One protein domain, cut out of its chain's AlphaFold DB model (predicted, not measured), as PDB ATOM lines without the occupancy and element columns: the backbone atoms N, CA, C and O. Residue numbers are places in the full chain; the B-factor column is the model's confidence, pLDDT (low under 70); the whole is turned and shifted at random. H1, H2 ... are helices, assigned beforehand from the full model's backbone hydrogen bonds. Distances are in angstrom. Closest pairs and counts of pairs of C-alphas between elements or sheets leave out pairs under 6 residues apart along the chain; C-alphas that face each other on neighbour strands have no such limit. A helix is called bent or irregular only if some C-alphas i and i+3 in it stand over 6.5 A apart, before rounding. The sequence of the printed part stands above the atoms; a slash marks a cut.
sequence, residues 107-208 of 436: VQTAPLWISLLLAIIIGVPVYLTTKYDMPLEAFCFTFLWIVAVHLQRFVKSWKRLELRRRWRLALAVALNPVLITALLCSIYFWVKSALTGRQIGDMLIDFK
ATOM      1  N   VAL A 107      -6.368 -28.982 -31.277       78.12
ATOM      2  CA  VAL A 107      -6.435 -30.433 -31.522       78.12
ATOM      3  C   VAL A 107      -5.942 -31.224 -30.307       78.12
ATOM      4  O   VAL A 107      -6.523 -32.248 -29.955       78.12
ATOM      5  N   GLN A 108      -4.911 -30.734 -29.621       76.12
ATOM      6  CA  GLN A 108      -4.328 -31.405 -28.463       76.12
ATOM      7  C   GLN A 108      -5.193 -31.288 -27.197       76.12
ATOM      8  O   GLN A 108      -5.124 -32.167 -26.343       76.12
ATOM      9  N   THR A 109      -6.010 -30.236 -27.070       83.69
ATOM     10  CA  THR A 109      -6.924 -30.015 -25.929       83.69
ATOM     11  C   THR A 109      -8.378 -30.381 -26.232       83.69
ATOM     12  O   THR A 109      -9.177 -30.520 -25.307       83.69
ATOM     13  N   ALA A 110      -8.738 -30.604 -27.498       85.19
ATOM     14  CA  ALA A 110     -10.089 -30.970 -27.912       85.19
ATOM     15  C   ALA A 110     -10.632 -32.218 -27.192       85.19
ATOM     16  O   ALA A 110     -11.759 -32.142 -26.705       85.19
ATOM     17  N   PRO A 111      -9.880 -33.328 -27.019       88.06
ATOM     18  CA  PRO A 111     -10.385 -34.503 -26.300       88.06
ATOM     19  C   PRO A 111     -10.810 -34.200 -24.855       88.06
ATOM     20  O   PRO A 111     -11.792 -34.759 -24.364       88.06
ATOM     21  N   LEU A 112     -10.112 -33.277 -24.184       89.69
ATOM     22  CA  LEU A 112     -10.443 -32.836 -22.828       89.69
ATOM     23  C   LEU A 112     -11.810 -32.149 -22.808       89.69
ATOM     24  O   LEU A 112     -12.685 -32.537 -22.040       89.69
ATOM     25  N   TRP A 113     -12.019 -31.170 -23.689       89.12
ATOM     26  CA  TRP A 113     -13.288 -30.444 -23.761       89.12
ATOM     27  C   TRP A 113     -14.439 -31.330 -24.231       89.12
ATOM     28  O   TRP A 113     -15.531 -31.244 -23.680       89.12
ATOM     29  N   ILE A 114     -14.190 -32.225 -25.190       91.50
ATOM     30  CA  ILE A 114     -15.185 -33.187 -25.674       91.50
ATOM     31  C   ILE A 114     -15.641 -34.094 -24.529       91.50
ATOM     32  O   ILE A 114     -16.840 -34.206 -24.294       91.50
ATOM     33  N   SER A 115     -14.714 -34.697 -23.776       90.88
ATOM     34  CA  SER A 115     -15.076 -35.575 -22.651       90.88
ATOM     35  C   SER A 115     -15.860 -34.841 -21.554       90.88
ATOM     36  O   SER A 115     -16.847 -35.375 -21.051       90.88
ATOM     37  N   LEU A 116     -15.494 -33.591 -21.245       92.06
ATOM     38  CA  LEU A 116     -16.224 -32.756 -20.287       92.06
ATOM     39  C   LEU A 116     -17.639 -32.410 -20.775       92.06
ATOM     40  O   LEU A 116     -18.603 -32.524 -20.019       92.06
ATOM     41  N   LEU A 117     -17.777 -32.007 -22.040       92.94
ATOM     42  CA  LEU A 117     -19.075 -31.684 -22.630       92.94
ATOM     43  C   LEU A 117     -19.979 -32.917 -22.693       92.94
ATOM     44  O   LEU A 117     -21.150 -32.813 -22.345       92.94
ATOM     45  N   LEU A 118     -19.452 -34.089 -23.061       93.56
ATOM     46  CA  LEU A 118     -20.216 -35.340 -23.051       93.56
ATOM     47  C   LEU A 118     -20.656 -35.727 -21.634       93.56
ATOM     48  O   LEU A 118     -21.797 -36.151 -21.452       93.56
ATOM     49  N   ALA A 119     -19.811 -35.520 -20.620       92.00
ATOM     50  CA  ALA A 119     -20.194 -35.748 -19.228       92.00
ATOM     51  C   ALA A 119     -21.381 -34.861 -18.810       92.00
ATOM     52  O   ALA A 119     -22.316 -35.350 -18.182       92.00
ATOM     53  N   ILE A 120     -21.381 -33.581 -19.191       93.50
ATOM     54  CA  ILE A 120     -22.433 -32.623 -18.812       93.50
ATOM     55  C   ILE A 120     -23.710 -32.808 -19.644       93.50
ATOM     56  O   ILE A 120     -24.804 -32.750 -19.094       93.50
ATOM     57  N   ILE A 121     -23.588 -33.014 -20.958       94.06
ATOM     58  CA  ILE A 121     -24.726 -33.062 -21.891       94.06
ATOM     59  C   ILE A 121     -25.394 -34.439 -21.898       94.06
ATOM     60  O   ILE A 121     -26.610 -34.523 -22.028       94.06
ATOM     61  N   ILE A 122     -24.618 -35.520 -21.777       92.75
ATOM     62  CA  ILE A 122     -25.134 -36.895 -21.845       92.75
ATOM     63  C   ILE A 122     -25.063 -37.557 -20.471       92.75
ATOM     64  O   ILE A 122     -26.070 -38.070 -19.990       92.75
ATOM     65  N   GLY A 123     -23.901 -37.519 -19.815       90.69
ATOM     66  CA  GLY A 123     -23.680 -38.213 -18.542       90.69
ATOM     67  C   GLY A 123     -24.648 -37.782 -17.436       90.69
ATOM     68  O   GLY A 123     -25.363 -38.617 -16.885       90.69
ATOM     69  N   VAL A 124     -24.710 -36.481 -17.134       91.94
ATOM     70  CA  VAL A 124     -25.553 -35.945 -16.051       91.94
ATOM     71  C   VAL A 124     -27.050 -36.165 -16.317       91.94
ATOM     72  O   VAL A 124     -27.722 -36.678 -15.421       91.94
ATOM     73  N   PRO A 125     -27.610 -35.860 -17.508       93.12
ATOM     74  CA  PRO A 125     -29.030 -36.095 -17.761       93.12
ATOM     75  C   PRO A 125     -29.419 -37.570 -17.703       93.12
ATOM     76  O   PRO A 125     -30.467 -37.892 -17.146       93.12
ATOM     77  N   VAL A 126     -28.583 -38.477 -18.223       90.88
ATOM     78  CA  VAL A 126     -28.848 -39.921 -18.140       90.88
ATOM     79  C   VAL A 126     -28.839 -40.379 -16.682       90.88
ATOM     80  O   VAL A 126     -29.799 -41.004 -16.241       90.88
ATOM     81  N   TYR A 127     -27.842 -39.971 -15.895       89.50
ATOM     82  CA  TYR A 127     -27.791 -40.290 -14.469       89.50
ATOM     83  C   TYR A 127     -29.040 -39.803 -13.712       89.50
ATOM     84  O   TYR A 127     -29.646 -40.558 -12.953       89.50
ATOM     85  N   LEU A 128     -29.482 -38.564 -13.953       91.06
ATOM     86  CA  LEU A 128     -30.638 -37.992 -13.253       91.06
ATOM     87  C   LEU A 128     -31.981 -38.609 -13.678       91.06
ATOM     88  O   LEU A 128     -32.896 -38.678 -12.860       91.06
ATOM     89  N   THR A 129     -32.115 -39.044 -14.934       91.19
ATOM     90  CA  THR A 129     -33.388 -39.558 -15.474       91.19
ATOM     91  C   THR A 129     -33.559 -41.061 -15.286       91.19
ATOM     92  O   THR A 129     -34.652 -41.504 -14.934       91.19
ATOM     93  N   THR A 130     -32.503 -41.852 -15.489       86.06
ATOM     94  CA  THR A 130     -32.578 -43.321 -15.468       86.06
ATOM     95  C   THR A 130     -31.871 -43.953 -14.274       86.06
ATOM     96  O   THR A 130     -32.024 -45.155 -14.068       86.06
ATOM     97  N   LYS A 131     -31.130 -43.169 -13.470       85.62
ATOM     98  CA  LYS A 131     -30.237 -43.661 -12.398       85.62
ATOM     99  C   LYS A 131     -29.167 -44.634 -12.903       85.62
ATOM    100  O   LYS A 131     -28.729 -45.515 -12.171       85.62
ATOM    101  N   TYR A 132     -28.784 -44.491 -14.169       86.00
ATOM    102  CA  TYR A 132     -27.744 -45.294 -14.793       86.00
ATOM    103  C   TYR A 132     -26.399 -44.564 -14.727       86.00
ATOM    104  O   TYR A 132     -26.225 -43.507 -15.336       86.00
ATOM    105  N   ASP A 133     -25.453 -45.137 -13.986       86.50
ATOM    106  CA  ASP A 133     -24.196 -44.471 -13.613       86.50
ATOM    107  C   ASP A 133     -23.133 -44.497 -14.724       86.50
ATOM    108  O   ASP A 133     -22.299 -43.591 -14.820       86.50
ATOM    109  N   MET A 134     -23.177 -45.511 -15.593       90.12
ATOM    110  CA  MET A 134     -22.090 -45.840 -16.521       90.12
ATOM    111  C   MET A 134     -21.649 -44.681 -17.434       90.12
ATOM    112  O   MET A 134     -20.442 -44.430 -17.498       90.12
ATOM    113  N   PRO A 135     -22.534 -43.934 -18.128       90.44
ATOM    114  CA  PRO A 135     -22.090 -42.893 -19.055       90.44
ATOM    115  C   PRO A 135     -21.383 -41.745 -18.334       90.44
ATOM    116  O   PRO A 135     -20.367 -41.241 -18.809       90.44
ATOM    117  N   LEU A 136     -21.898 -41.352 -17.164       91.75
ATOM    118  CA  LEU A 136     -21.299 -40.305 -16.346       91.75
ATOM    119  C   LEU A 136     -19.910 -40.729 -15.862       91.75
ATOM    120  O   LEU A 136     -18.941 -40.001 -16.068       91.75
ATOM    121  N   GLU A 137     -19.801 -41.922 -15.275       92.25
ATOM    122  CA  GLU A 137     -18.532 -42.461 -14.781       92.25
ATOM    123  C   GLU A 137     -17.496 -42.610 -15.901       92.25
ATOM    124  O   GLU A 137     -16.349 -42.193 -15.740       92.25
ATOM    125  N   ALA A 138     -17.899 -43.130 -17.063       91.75
ATOM    126  CA  ALA A 138     -17.018 -43.304 -18.212       91.75
ATOM    127  C   ALA A 138     -16.437 -41.969 -18.707       91.75
ATOM    128  O   ALA A 138     -15.220 -41.849 -18.893       91.75
ATOM    129  N   PHE A 139     -17.277 -40.944 -18.893       93.44
ATOM    130  CA  PHE A 139     -16.808 -39.636 -19.351       93.44
ATOM    131  C   PHE A 139     -15.981 -38.913 -18.287       93.44
ATOM    132  O   PHE A 139     -14.936 -38.349 -18.617       93.44
ATOM    133  N   CYS A 140     -16.378 -38.983 -17.013       92.12
ATOM    134  CA  CYS A 140     -15.616 -38.398 -15.913       92.12
ATOM    135  C   CYS A 140     -14.231 -39.042 -15.771       92.12
ATOM    136  O   CYS A 140     -13.239 -38.320 -15.685       92.12
ATOM    137  N   PHE A 141     -14.121 -40.372 -15.794       91.75
ATOM    138  CA  PHE A 141     -12.816 -41.032 -15.695       91.75
ATOM    139  C   PHE A 141     -11.941 -40.798 -16.925       91.75
ATOM    140  O   PHE A 141     -10.735 -40.599 -16.776       91.75
ATOM    141  N   THR A 142     -12.534 -40.731 -18.120       90.50
ATOM    142  CA  THR A 142     -11.806 -40.353 -19.340       90.50
ATOM    143  C   THR A 142     -11.263 -38.927 -19.235       90.50
ATOM    144  O   THR A 142     -10.085 -38.691 -19.507       90.50
ATOM    145  N   PHE A 143     -12.084 -37.984 -18.767       92.06
ATOM    146  CA  PHE A 143     -11.671 -36.603 -18.521       92.06
ATOM    147  C   PHE A 143     -10.531 -36.526 -17.496       92.06
ATOM    148  O   PHE A 143      -9.497 -35.911 -17.765       92.06
ATOM    149  N   LEU A 144     -10.676 -37.194 -16.346       91.88
ATOM    150  CA  LEU A 144      -9.654 -37.226 -15.296       91.88
ATOM    151  C   LEU A 144      -8.336 -37.829 -15.794       91.88
ATOM    152  O   LEU A 144      -7.267 -37.314 -15.467       91.88
ATOM    153  N   TRP A 145      -8.397 -38.880 -16.614       90.81
ATOM    154  CA  TRP A 145      -7.218 -39.468 -17.241       90.81
ATOM    155  C   TRP A 145      -6.514 -38.491 -18.187       90.81
ATOM    156  O   TRP A 145      -5.304 -38.300 -18.067       90.81
ATOM    157  N   ILE A 146      -7.256 -37.810 -19.067       90.25
ATOM    158  CA  ILE A 146      -6.698 -36.808 -19.989       90.25
ATOM    159  C   ILE A 146      -6.042 -35.662 -19.205       90.25
ATOM    160  O   ILE A 146      -4.897 -35.297 -19.482       90.25
ATOM    161  N   VAL A 147      -6.721 -35.132 -18.181       90.62
ATOM    162  CA  VAL A 147      -6.174 -34.091 -17.294       90.62
ATOM    163  C   VAL A 147      -4.880 -34.561 -16.628       90.62
ATOM    164  O   VAL A 147      -3.894 -33.822 -16.629       90.62
ATOM    165  N   ALA A 148      -4.839 -35.793 -16.117       90.81
ATOM    166  CA  ALA A 148      -3.646 -36.354 -15.494       90.81
ATOM    167  C   ALA A 148      -2.473 -36.484 -16.486       90.81
ATOM    168  O   ALA A 148      -1.340 -36.140 -16.145       90.81
ATOM    169  N   VAL A 149      -2.730 -36.893 -17.736       86.81
ATOM    170  CA  VAL A 149      -1.713 -36.947 -18.803       86.81
ATOM    171  C   VAL A 149      -1.163 -35.551 -19.120       86.81
ATOM    172  O   VAL A 149       0.056 -35.373 -19.207       86.81
ATOM    173  N   HIS A 150      -2.028 -34.541 -19.269       86.81
ATOM    174  CA  HIS A 150      -1.590 -33.162 -19.516       86.81
ATOM    175  C   HIS A 150      -0.785 -32.600 -18.346       86.81
ATOM    176  O   HIS A 150       0.267 -31.997 -18.566       86.81
ATOM    177  N   LEU A 151      -1.237 -32.843 -17.114       86.38
ATOM    178  CA  LEU A 151      -0.537 -32.418 -15.908       86.38
ATOM    179  C   LEU A 151       0.859 -33.049 -15.833       86.38
ATOM    180  O   LEU A 151       1.841 -32.344 -15.598       86.38
ATOM    181  N   GLN A 152       0.982 -34.348 -16.120       86.50
ATOM    182  CA  GLN A 152       2.277 -35.026 -16.133       86.50
ATOM    183  C   GLN A 152       3.221 -34.445 -17.200       86.50
ATOM    184  O   GLN A 152       4.397 -34.197 -16.922       86.50
ATOM    185  N   ARG A 153       2.722 -34.197 -18.421       81.12
ATOM    186  CA  ARG A 153       3.508 -33.586 -19.509       81.12
ATOM    187  C   ARG A 153       3.967 -32.173 -19.154       81.12
ATOM    188  O   ARG A 153       5.124 -31.834 -19.402       81.12
ATOM    189  N   PHE A 154       3.098 -31.385 -18.525       83.12
ATOM    190  CA  PHE A 154       3.420 -30.044 -18.044       83.12
ATOM    191  C   PHE A 154       4.536 -30.066 -16.994       83.12
ATOM    192  O   PHE A 154       5.512 -29.329 -17.108       83.12
ATOM    193  N   VAL A 155       4.463 -30.966 -16.007       82.12
ATOM    194  CA  VAL A 155       5.526 -31.099 -14.995       82.12
ATOM    195  C   VAL A 155       6.855 -31.540 -15.614       82.12
ATOM    196  O   VAL A 155       7.913 -31.052 -15.208       82.12
ATOM    197  N   LYS A 156       6.831 -32.413 -16.631       76.19
ATOM    198  CA  LYS A 156       8.047 -32.825 -17.352       76.19
ATOM    199  C   LYS A 156       8.701 -31.663 -18.115       76.19
ATOM    200  O   LYS A 156       9.931 -31.583 -18.110       76.19
ATOM    201  N   SER A 157       7.918 -30.763 -18.720       74.12
ATOM    202  CA  SER A 157       8.413 -29.621 -19.512       74.12
ATOM    203  C   SER A 157       8.769 -28.378 -18.687       74.12
ATOM    204  O   SER A 157       9.410 -27.454 -19.197       74.12
ATOM    205  N   TRP A 158       8.385 -28.333 -17.408       73.31
ATOM    206  CA  TRP A 158       8.548 -27.140 -16.583       73.31
ATOM    207  C   TRP A 158      10.020 -26.842 -16.240       73.31
ATOM    208  O   TRP A 158      10.606 -27.420 -15.322       73.31
ATOM    209  N   LYS A 159      10.597 -25.853 -16.940       63.81
ATOM    210  CA  LYS A 159      11.992 -25.393 -16.775       63.81
ATOM    211  C   LYS A 159      12.334 -24.858 -15.374       63.81
ATOM    212  O   LYS A 159      13.471 -24.957 -14.943       63.81
ATOM    213  N   ARG A 160      11.377 -24.326 -14.599       59.31
ATOM    214  CA  ARG A 160      11.674 -23.774 -13.253       59.31
ATOM    215  C   ARG A 160      12.049 -24.842 -12.217       59.31
ATOM    216  O   ARG A 160      12.722 -24.521 -11.244       59.31
ATOM    217  N   LEU A 161      11.662 -26.105 -12.424       57.94
ATOM    218  CA  LEU A 161      12.039 -27.222 -11.544       57.94
ATOM    219  C   LEU A 161      13.439 -27.798 -11.842       57.94
ATOM    220  O   LEU A 161      13.865 -28.774 -11.219       57.94
ATOM    221  N   GLU A 162      14.179 -27.198 -12.774       57.69
ATOM    222  CA  GLU A 162      15.530 -27.612 -13.164       57.69
ATOM    223  C   GLU A 162      16.544 -27.465 -12.017       57.69
ATOM    224  O   GLU A 162      17.473 -28.267 -11.910       57.69
ATOM    225  N   LEU A 163      16.277 -26.558 -11.065       56.66
ATOM    226  CA  LEU A 163      17.104 -26.334  -9.874       56.66
ATOM    227  C   LEU A 163      17.220 -27.578  -8.970       56.66
ATOM    228  O   LEU A 163      18.167 -27.694  -8.195       56.66
ATOM    229  N   ARG A 164      16.290 -28.546  -9.067       69.44
ATOM    230  CA  ARG A 164      16.419 -29.852  -8.402       69.44
ATOM    231  C   ARG A 164      15.881 -30.996  -9.270       69.44
ATOM    232  O   ARG A 164      14.780 -31.501  -9.048       69.44
ATOM    233  N   ARG A 165      16.714 -31.488 -10.198       69.62
ATOM    234  CA  ARG A 165      16.429 -32.633 -11.098       69.62
ATOM    235  C   ARG A 165      15.738 -33.825 -10.410       69.62
ATOM    236  O   ARG A 165      14.813 -34.390 -10.986       69.62
ATOM    237  N   ARG A 166      16.145 -34.183  -9.183       72.81
ATOM    238  CA  ARG A 166      15.569 -35.307  -8.413       72.81
ATOM    239  C   ARG A 166      14.106 -35.090  -8.017       72.81
ATOM    240  O   ARG A 166      13.312 -36.013  -8.137       72.81
ATOM    241  N   TRP A 167      13.739 -33.878  -7.602       73.56
ATOM    242  CA  TRP A 167      12.364 -33.554  -7.205       73.56
ATOM    243  C   TRP A 167      11.430 -33.469  -8.408       73.56
ATOM    244  O   TRP A 167      10.304 -33.938  -8.325       73.56
ATOM    245  N   ARG A 168      11.912 -32.959  -9.550       75.69
ATOM    246  CA  ARG A 168      11.156 -33.000 -10.812       75.69
ATOM    247  C   ARG A 168      10.844 -34.433 -11.237       75.69
ATOM    248  O   ARG A 168       9.714 -34.717 -11.611       75.69
ATOM    249  N   LEU A 169      11.837 -35.322 -11.154       70.88
ATOM    250  CA  LEU A 169      11.664 -36.747 -11.442       70.88
ATOM    251  C   LEU A 169      10.666 -37.384 -10.470       70.88
ATOM    252  O   LEU A 169       9.684 -37.956 -10.924       70.88
ATOM    253  N   ALA A 170      10.856 -37.214  -9.157       73.12
ATOM    254  CA  ALA A 170       9.950 -37.748  -8.136       73.12
ATOM    255  C   ALA A 170       8.504 -37.246  -8.306       73.12
ATOM    256  O   ALA A 170       7.565 -38.035  -8.247       73.12
ATOM    257  N   LEU A 171       8.320 -35.953  -8.584       78.44
ATOM    258  CA  LEU A 171       7.005 -35.358  -8.816       78.44
ATOM    259  C   LEU A 171       6.366 -35.871 -10.114       78.44
ATOM    260  O   LEU A 171       5.174 -36.156 -10.132       78.44
ATOM    261  N   ALA A 172       7.144 -36.048 -11.183       75.62
ATOM    262  CA  ALA A 172       6.654 -36.645 -12.427       75.62
ATOM    263  C   ALA A 172       6.264 -38.128 -12.265       75.62
ATOM    264  O   ALA A 172       5.375 -38.595 -12.986       75.62
ATOM    265  N   VAL A 173       6.900 -38.851 -11.329       74.06
ATOM    266  CA  VAL A 173       6.505 -40.215 -10.928       74.06
ATOM    267  C   VAL A 173       5.192 -40.186 -10.164       74.06
ATOM    268  O   VAL A 173       4.263 -40.906 -10.518       74.06
ATOM    269  N   ALA A 174       5.107 -39.341  -9.135       78.75
ATOM    270  CA  ALA A 174       3.914 -39.218  -8.306       78.75
ATOM    271  C   ALA A 174       2.694 -38.796  -9.133       78.75
ATOM    272  O   ALA A 174       1.589 -39.276  -8.900       78.75
ATOM    273  N   LEU A 175       2.911 -37.952 -10.149       82.62
ATOM    274  CA  LEU A 175       1.878 -37.498 -11.071       82.62
ATOM    275  C   LEU A 175       1.678 -38.421 -12.283       82.62
ATOM    276  O   LEU A 175       1.195 -37.978 -13.325       82.62
ATOM    277  N   ASN A 176       2.070 -39.693 -12.192       84.12
ATOM    278  CA  ASN A 176       1.780 -40.637 -13.260       84.12
ATOM    279  C   ASN A 176       0.258 -40.741 -13.475       84.12
ATOM    280  O   ASN A 176      -0.461 -40.956 -12.497       84.12
ATOM    281  N   PRO A 177      -0.244 -40.645 -14.720       86.56
ATOM    282  CA  PRO A 177      -1.669 -40.706 -14.999       86.56
ATOM    283  C   PRO A 177      -2.308 -41.982 -14.467       86.56
ATOM    284  O   PRO A 177      -3.408 -41.895 -13.949       86.56
ATOM    285  N   VAL A 178      -1.615 -43.124 -14.498       85.06
ATOM    286  CA  VAL A 178      -2.124 -44.392 -13.949       85.06
ATOM    287  C   VAL A 178      -2.311 -44.313 -12.429       85.06
ATOM    288  O   VAL A 178      -3.330 -44.763 -11.913       85.06
ATOM    289  N   LEU A 179      -1.354 -43.725 -11.702       85.81
ATOM    290  CA  LEU A 179      -1.438 -43.588 -10.242       85.81
ATOM    291  C   LEU A 179      -2.501 -42.569  -9.830       85.81
ATOM    292  O   LEU A 179      -3.303 -42.852  -8.942       85.81
ATOM    293  N   ILE A 180      -2.520 -41.401 -10.482       89.38
ATOM    294  CA  ILE A 180      -3.503 -40.353 -10.199       89.38
ATOM    295  C   ILE A 180      -4.911 -40.884 -10.453       89.38
ATOM    296  O   ILE A 180      -5.770 -40.744  -9.587       89.38
ATOM    297  N   THR A 181      -5.168 -41.496 -11.612       90.19
ATOM    298  CA  THR A 181      -6.517 -41.974 -11.930       90.19
ATOM    299  C   THR A 181      -6.940 -43.115 -11.021       90.19
ATOM    300  O   THR A 181      -8.086 -43.120 -10.586       90.19
ATOM    301  N   ALA A 182      -6.038 -44.034 -10.657       88.44
ATOM    302  CA  ALA A 182      -6.340 -45.097  -9.698       88.44
ATOM    303  C   ALA A 182      -6.686 -44.543  -8.305       88.44
ATOM    304  O   ALA A 182      -7.633 -45.012  -7.667       88.44
ATOM    305  N   LEU A 183      -5.955 -43.524  -7.843       89.31
ATOM    306  CA  LEU A 183      -6.210 -42.862  -6.565       89.31
ATOM    307  C   LEU A 183      -7.528 -42.081  -6.594       89.31
ATOM    308  O   LEU A 183      -8.344 -42.238  -5.690       89.31
ATOM    309  N   LEU A 184      -7.782 -41.303  -7.649       90.81
ATOM    310  CA  LEU A 184      -9.038 -40.569  -7.827       90.81
ATOM    311  C   LEU A 184     -10.242 -41.508  -7.946       90.81
ATOM    312  O   LEU A 184     -11.277 -41.243  -7.346       90.81
ATOM    313  N   CYS A 185     -10.098 -42.621  -8.665       89.94
ATOM    314  CA  CYS A 185     -11.119 -43.660  -8.777       89.94
ATOM    315  C   CYS A 185     -11.399 -44.325  -7.422       89.94
ATOM    316  O   CYS A 185     -12.552 -44.484  -7.029       89.94
ATOM    317  N   SER A 186     -10.352 -44.615  -6.642       89.44
ATOM    318  CA  SER A 186     -10.511 -45.147  -5.283       89.44
ATOM    319  C   SER A 186     -11.237 -44.154  -4.368       89.44
ATOM    320  O   SER A 186     -12.171 -44.545  -3.672       89.44
ATOM    321  N   ILE A 187     -10.856 -42.871  -4.393       91.44
ATOM    322  CA  ILE A 187     -11.538 -41.811  -3.630       91.44
ATOM    323  C   ILE A 187     -12.996 -41.684  -4.074       91.44
ATOM    324  O   ILE A 187     -13.876 -41.588  -3.223       91.44
ATOM    325  N   TYR A 188     -13.265 -41.724  -5.381       91.75
ATOM    326  CA  TYR A 188     -14.617 -41.667  -5.928       91.75
ATOM    327  C   TYR A 188     -15.506 -42.777  -5.357       91.75
ATOM    328  O   TYR A 188     -16.569 -42.476  -4.821       91.75
ATOM    329  N   PHE A 189     -15.055 -44.036  -5.382       90.69
ATOM    330  CA  PHE A 189     -15.834 -45.145  -4.824       90.69
ATOM    331  C   PHE A 189     -16.013 -45.052  -3.310       90.69
ATOM    332  O   PHE A 189     -17.082 -45.383  -2.806       90.69
ATOM    333  N   TRP A 190     -15.013 -44.556  -2.579       90.50
ATOM    334  CA  TRP A 190     -15.146 -44.300  -1.144       90.50
ATOM    335  C   TRP A 190     -16.192 -43.227  -0.839       90.50
ATOM    336  O   TRP A 190     -17.046 -43.426   0.023       90.50
ATOM    337  N   VAL A 191     -16.159 -42.107  -1.565       91.69
ATOM    338  CA  VAL A 191     -17.139 -41.023  -1.420       91.69
ATOM    339  C   VAL A 191     -18.533 -41.508  -1.815       91.69
ATOM    340  O   VAL A 191     -19.488 -41.289  -1.074       91.69
ATOM    341  N   LYS A 192     -18.658 -42.222  -2.938       89.31
ATOM    342  CA  LYS A 192     -19.927 -42.802  -3.393       89.31
ATOM    343  C   LYS A 192     -20.476 -43.801  -2.373       89.31
ATOM    344  O   LYS A 192     -21.648 -43.725  -2.023       89.31
ATOM    345  N   SER A 193     -19.628 -44.668  -1.817       91.06
ATOM    346  CA  SER A 193     -19.993 -45.605  -0.745       91.06
ATOM    347  C   SER A 193     -20.484 -44.885   0.510       91.06
ATOM    348  O   SER A 193     -21.535 -45.248   1.037       91.06
ATOM    349  N   ALA A 194     -19.812 -43.809   0.927       90.88
ATOM    350  CA  ALA A 194     -20.242 -42.998   2.064       90.88
ATOM    351  C   ALA A 194     -21.597 -42.303   1.830       90.88
ATOM    352  O   ALA A 194     -22.382 -42.170   2.765       90.88
ATOM    353  N   LEU A 195     -21.888 -41.877   0.596       90.56
ATOM    354  CA  LEU A 195     -23.142 -41.196   0.247       90.56
ATOM    355  C   LEU A 195     -24.319 -42.159   0.043       90.56
ATOM    356  O   LEU A 195     -25.438 -41.854   0.442       90.56
ATOM    357  N   THR A 196     -24.094 -43.307  -0.600       86.88
ATOM    358  CA  THR A 196     -25.153 -44.276  -0.932       86.88
ATOM    359  C   THR A 196     -25.361 -45.320   0.170       86.88
ATOM    360  O   THR A 196     -26.379 -46.007   0.177       86.88
ATOM    361  N   GLY A 197     -24.404 -45.477   1.092       87.00
ATOM    362  CA  GLY A 197     -24.438 -46.491   2.151       87.00
ATOM    363  C   GLY A 197     -24.261 -47.936   1.659       87.00
ATOM    364  O   GLY A 197     -24.439 -48.869   2.437       87.00
ATOM    365  N   ARG A 198     -23.924 -48.141   0.377       87.38
ATOM    366  CA  ARG A 198     -23.647 -49.463  -0.213       87.38
ATOM    367  C   ARG A 198     -22.179 -49.846  -0.038       87.38
ATOM    368  O   ARG A 198     -21.306 -48.975   0.028       87.38
ATOM    369  N   GLN A 199     -21.904 -51.147  -0.007       88.56
ATOM    370  CA  GLN A 199     -20.537 -51.658   0.060       88.56
ATOM    371  C   GLN A 199     -19.784 -51.377  -1.247       88.56
ATOM    372  O   GLN A 199     -20.366 -51.358  -2.330       88.56
ATOM    373  N   ILE A 200     -18.466 -51.174  -1.151       86.06
ATOM    374  CA  ILE A 200     -17.620 -50.882  -2.321       86.06
ATOM    375  C   ILE A 200     -17.577 -52.076  -3.288       86.06
ATOM    376  O   ILE A 200     -17.467 -51.875  -4.494       86.06
ATOM    377  N   GLY A 201     -17.693 -53.307  -2.773       83.56
ATOM    378  CA  GLY A 201     -17.727 -54.525  -3.589       83.56
ATOM    379  C   GLY A 201     -18.877 -54.518  -4.595       83.56
ATOM    380  O   GLY A 201     -18.632 -54.692  -5.785       83.56
ATOM    381  N   ASP A 202     -20.091 -54.212  -4.136       84.31
ATOM    382  CA  ASP A 202     -21.283 -54.146  -4.992       84.31
ATOM    383  C   ASP A 202     -21.140 -53.060  -6.067       84.31
ATOM    384  O   ASP A 202     -21.401 -53.302  -7.240       84.31
ATOM    385  N   MET A 203     -20.619 -51.884  -5.697       86.06
ATOM    386  CA  MET A 203     -20.356 -50.810  -6.665       86.06
ATOM    387  C   MET A 203     -19.304 -51.191  -7.707       86.06
ATOM    388  O   MET A 203     -19.352 -50.708  -8.835       86.06
ATOM    389  N   LEU A 204     -18.325 -52.019  -7.337       86.00
ATOM    390  CA  LEU A 204     -17.282 -52.462  -8.253       86.00
ATOM    391  C   LEU A 204     -17.802 -53.521  -9.235       86.00
ATOM    392  O   LEU A 204     -17.337 -53.559 -10.374       86.00
ATOM    393  N   ILE A 205     -18.770 -54.337  -8.806       85.00
ATOM    394  CA  ILE A 205     -19.508 -55.259  -9.677       85.00
ATOM    395  C   ILE A 205     -20.347 -54.455 -10.679       85.00
ATOM    396  O   ILE A 205     -20.221 -54.684 -11.877       85.00
ATOM    397  N   ASP A 206     -21.089 -53.442 -10.215       85.12
ATOM    398  CA  ASP A 206     -21.860 -52.541 -11.090       85.12
ATOM    399  C   ASP A 206     -20.944 -51.767 -12.070       85.12
ATOM    400  O   ASP A 206     -21.303 -51.476 -13.214       85.12
ATOM    401  N   PHE A 207     -19.720 -51.439 -11.642       87.50
ATOM    402  CA  PHE A 207     -18.734 -50.758 -12.482       87.50
ATOM    403  C   PHE A 207     -18.170 -51.655 -13.593       87.50
ATOM    404  O   PHE A 207     -17.821 -51.150 -14.665       87.50
ATOM    405  N   LYS A 208     -18.048 -52.967 -13.359       88.25
ATOM    406  CA  LYS A 208     -17.491 -53.938 -14.309       88.25
ATOM    407  C   LYS A 208     -18.239 -55.269 -14.207       88.25
ATOM    408  O   LYS A 208     -17.917 -56.100 -13.355       88.25
TER     409      LYS A 208
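What this domain is: This is residues 107 to 208 of the 436 residues of an uncharacterized protein of Pestalotiopsis fici (strain W106-1 / CGMCC3.15140) (UniProt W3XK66). The chain folds back and forth in a long, loose zigzag of helices: H2 runs through the middle, H1 folds back along one side of it, and H3 followed by H4 returns along the other side. Residues 162 to 167 of kinked H3 stick out at one end of the long axis, and short H5 turns off the far end of H4, back toward the start of H2. The printed part has 102 residues with five named helices, H1 to H5 in chain order, and no named strand; the class is all helix. The whole is loose, with a radius of gyration of the C-alphas of 16.7 A, and elongated, spanning 52 by 33 by 20 A.

Where its parts are: Find C-alpha 107 at (-6.435, -30.433, -31.522); from there H1 runs through residues 107 to 130, 33.3 A from first to last C-alpha. It is irregular: C-alphas 108 and 111 are 7.1 A apart. Look next at C-alpha 134, at (-22.090, -45.840, -16.521), where H2 begins; it takes residues 134 to 157 and is 34.7 A long. H3 holds residues 159 to 174 over 18.1 A, with a kink of 110 degrees near residue 166, and it is irregular, with C-alphas 163 and 166 9.2 A apart. H4 holds residues 177 to 196 over 27.6 A. H5, residues 200 to 207, ends at C-alpha 207, at (-18.734, -50.758, -12.482).

How they stand to each other: Begin at H2, the hub, which touches H1, H3 and H4. H1 and H2 form a helical hairpin at a shallow tilt of 25 degrees, opposite ways; their closest C-alphas, of Gly 123 and Leu 136, are 3.9 A apart. H2 and H3 are also a helical hairpin, at a tilt of 36 degrees that is only just steep; residues 152 to 156 of H2 touch residues 168 to 172 of H3, closest at the C-alphas of Gln 152 and Ala 172, 6.0 A. H4 touches H2 with residues 177 to 185 alone, opposite ways at 37 degrees, only just steep; the closest C-alphas, of Ala 148 and Pro 177, are 4.8 A apart. H5 touches residues 189 to 193 of H4, closest at the C-alphas of Ser 193 and Ile 200, 6.0 A. H1 is apart from H3, H4 and H5. In H2, H4 and H5 each O i to N i+4 pair is within hydrogen-bond range; in H1 16 of 20 are, in H3 7 of 12.

The domain as a whole: Look for the two C-alphas farthest apart at Thr 130 and Leu 163, 52.8 A. The printed part has no cut, and its four links between helices are tight. The mean pLDDT of the printed part is 85.2; it falls under 70 at residues 159 to 165.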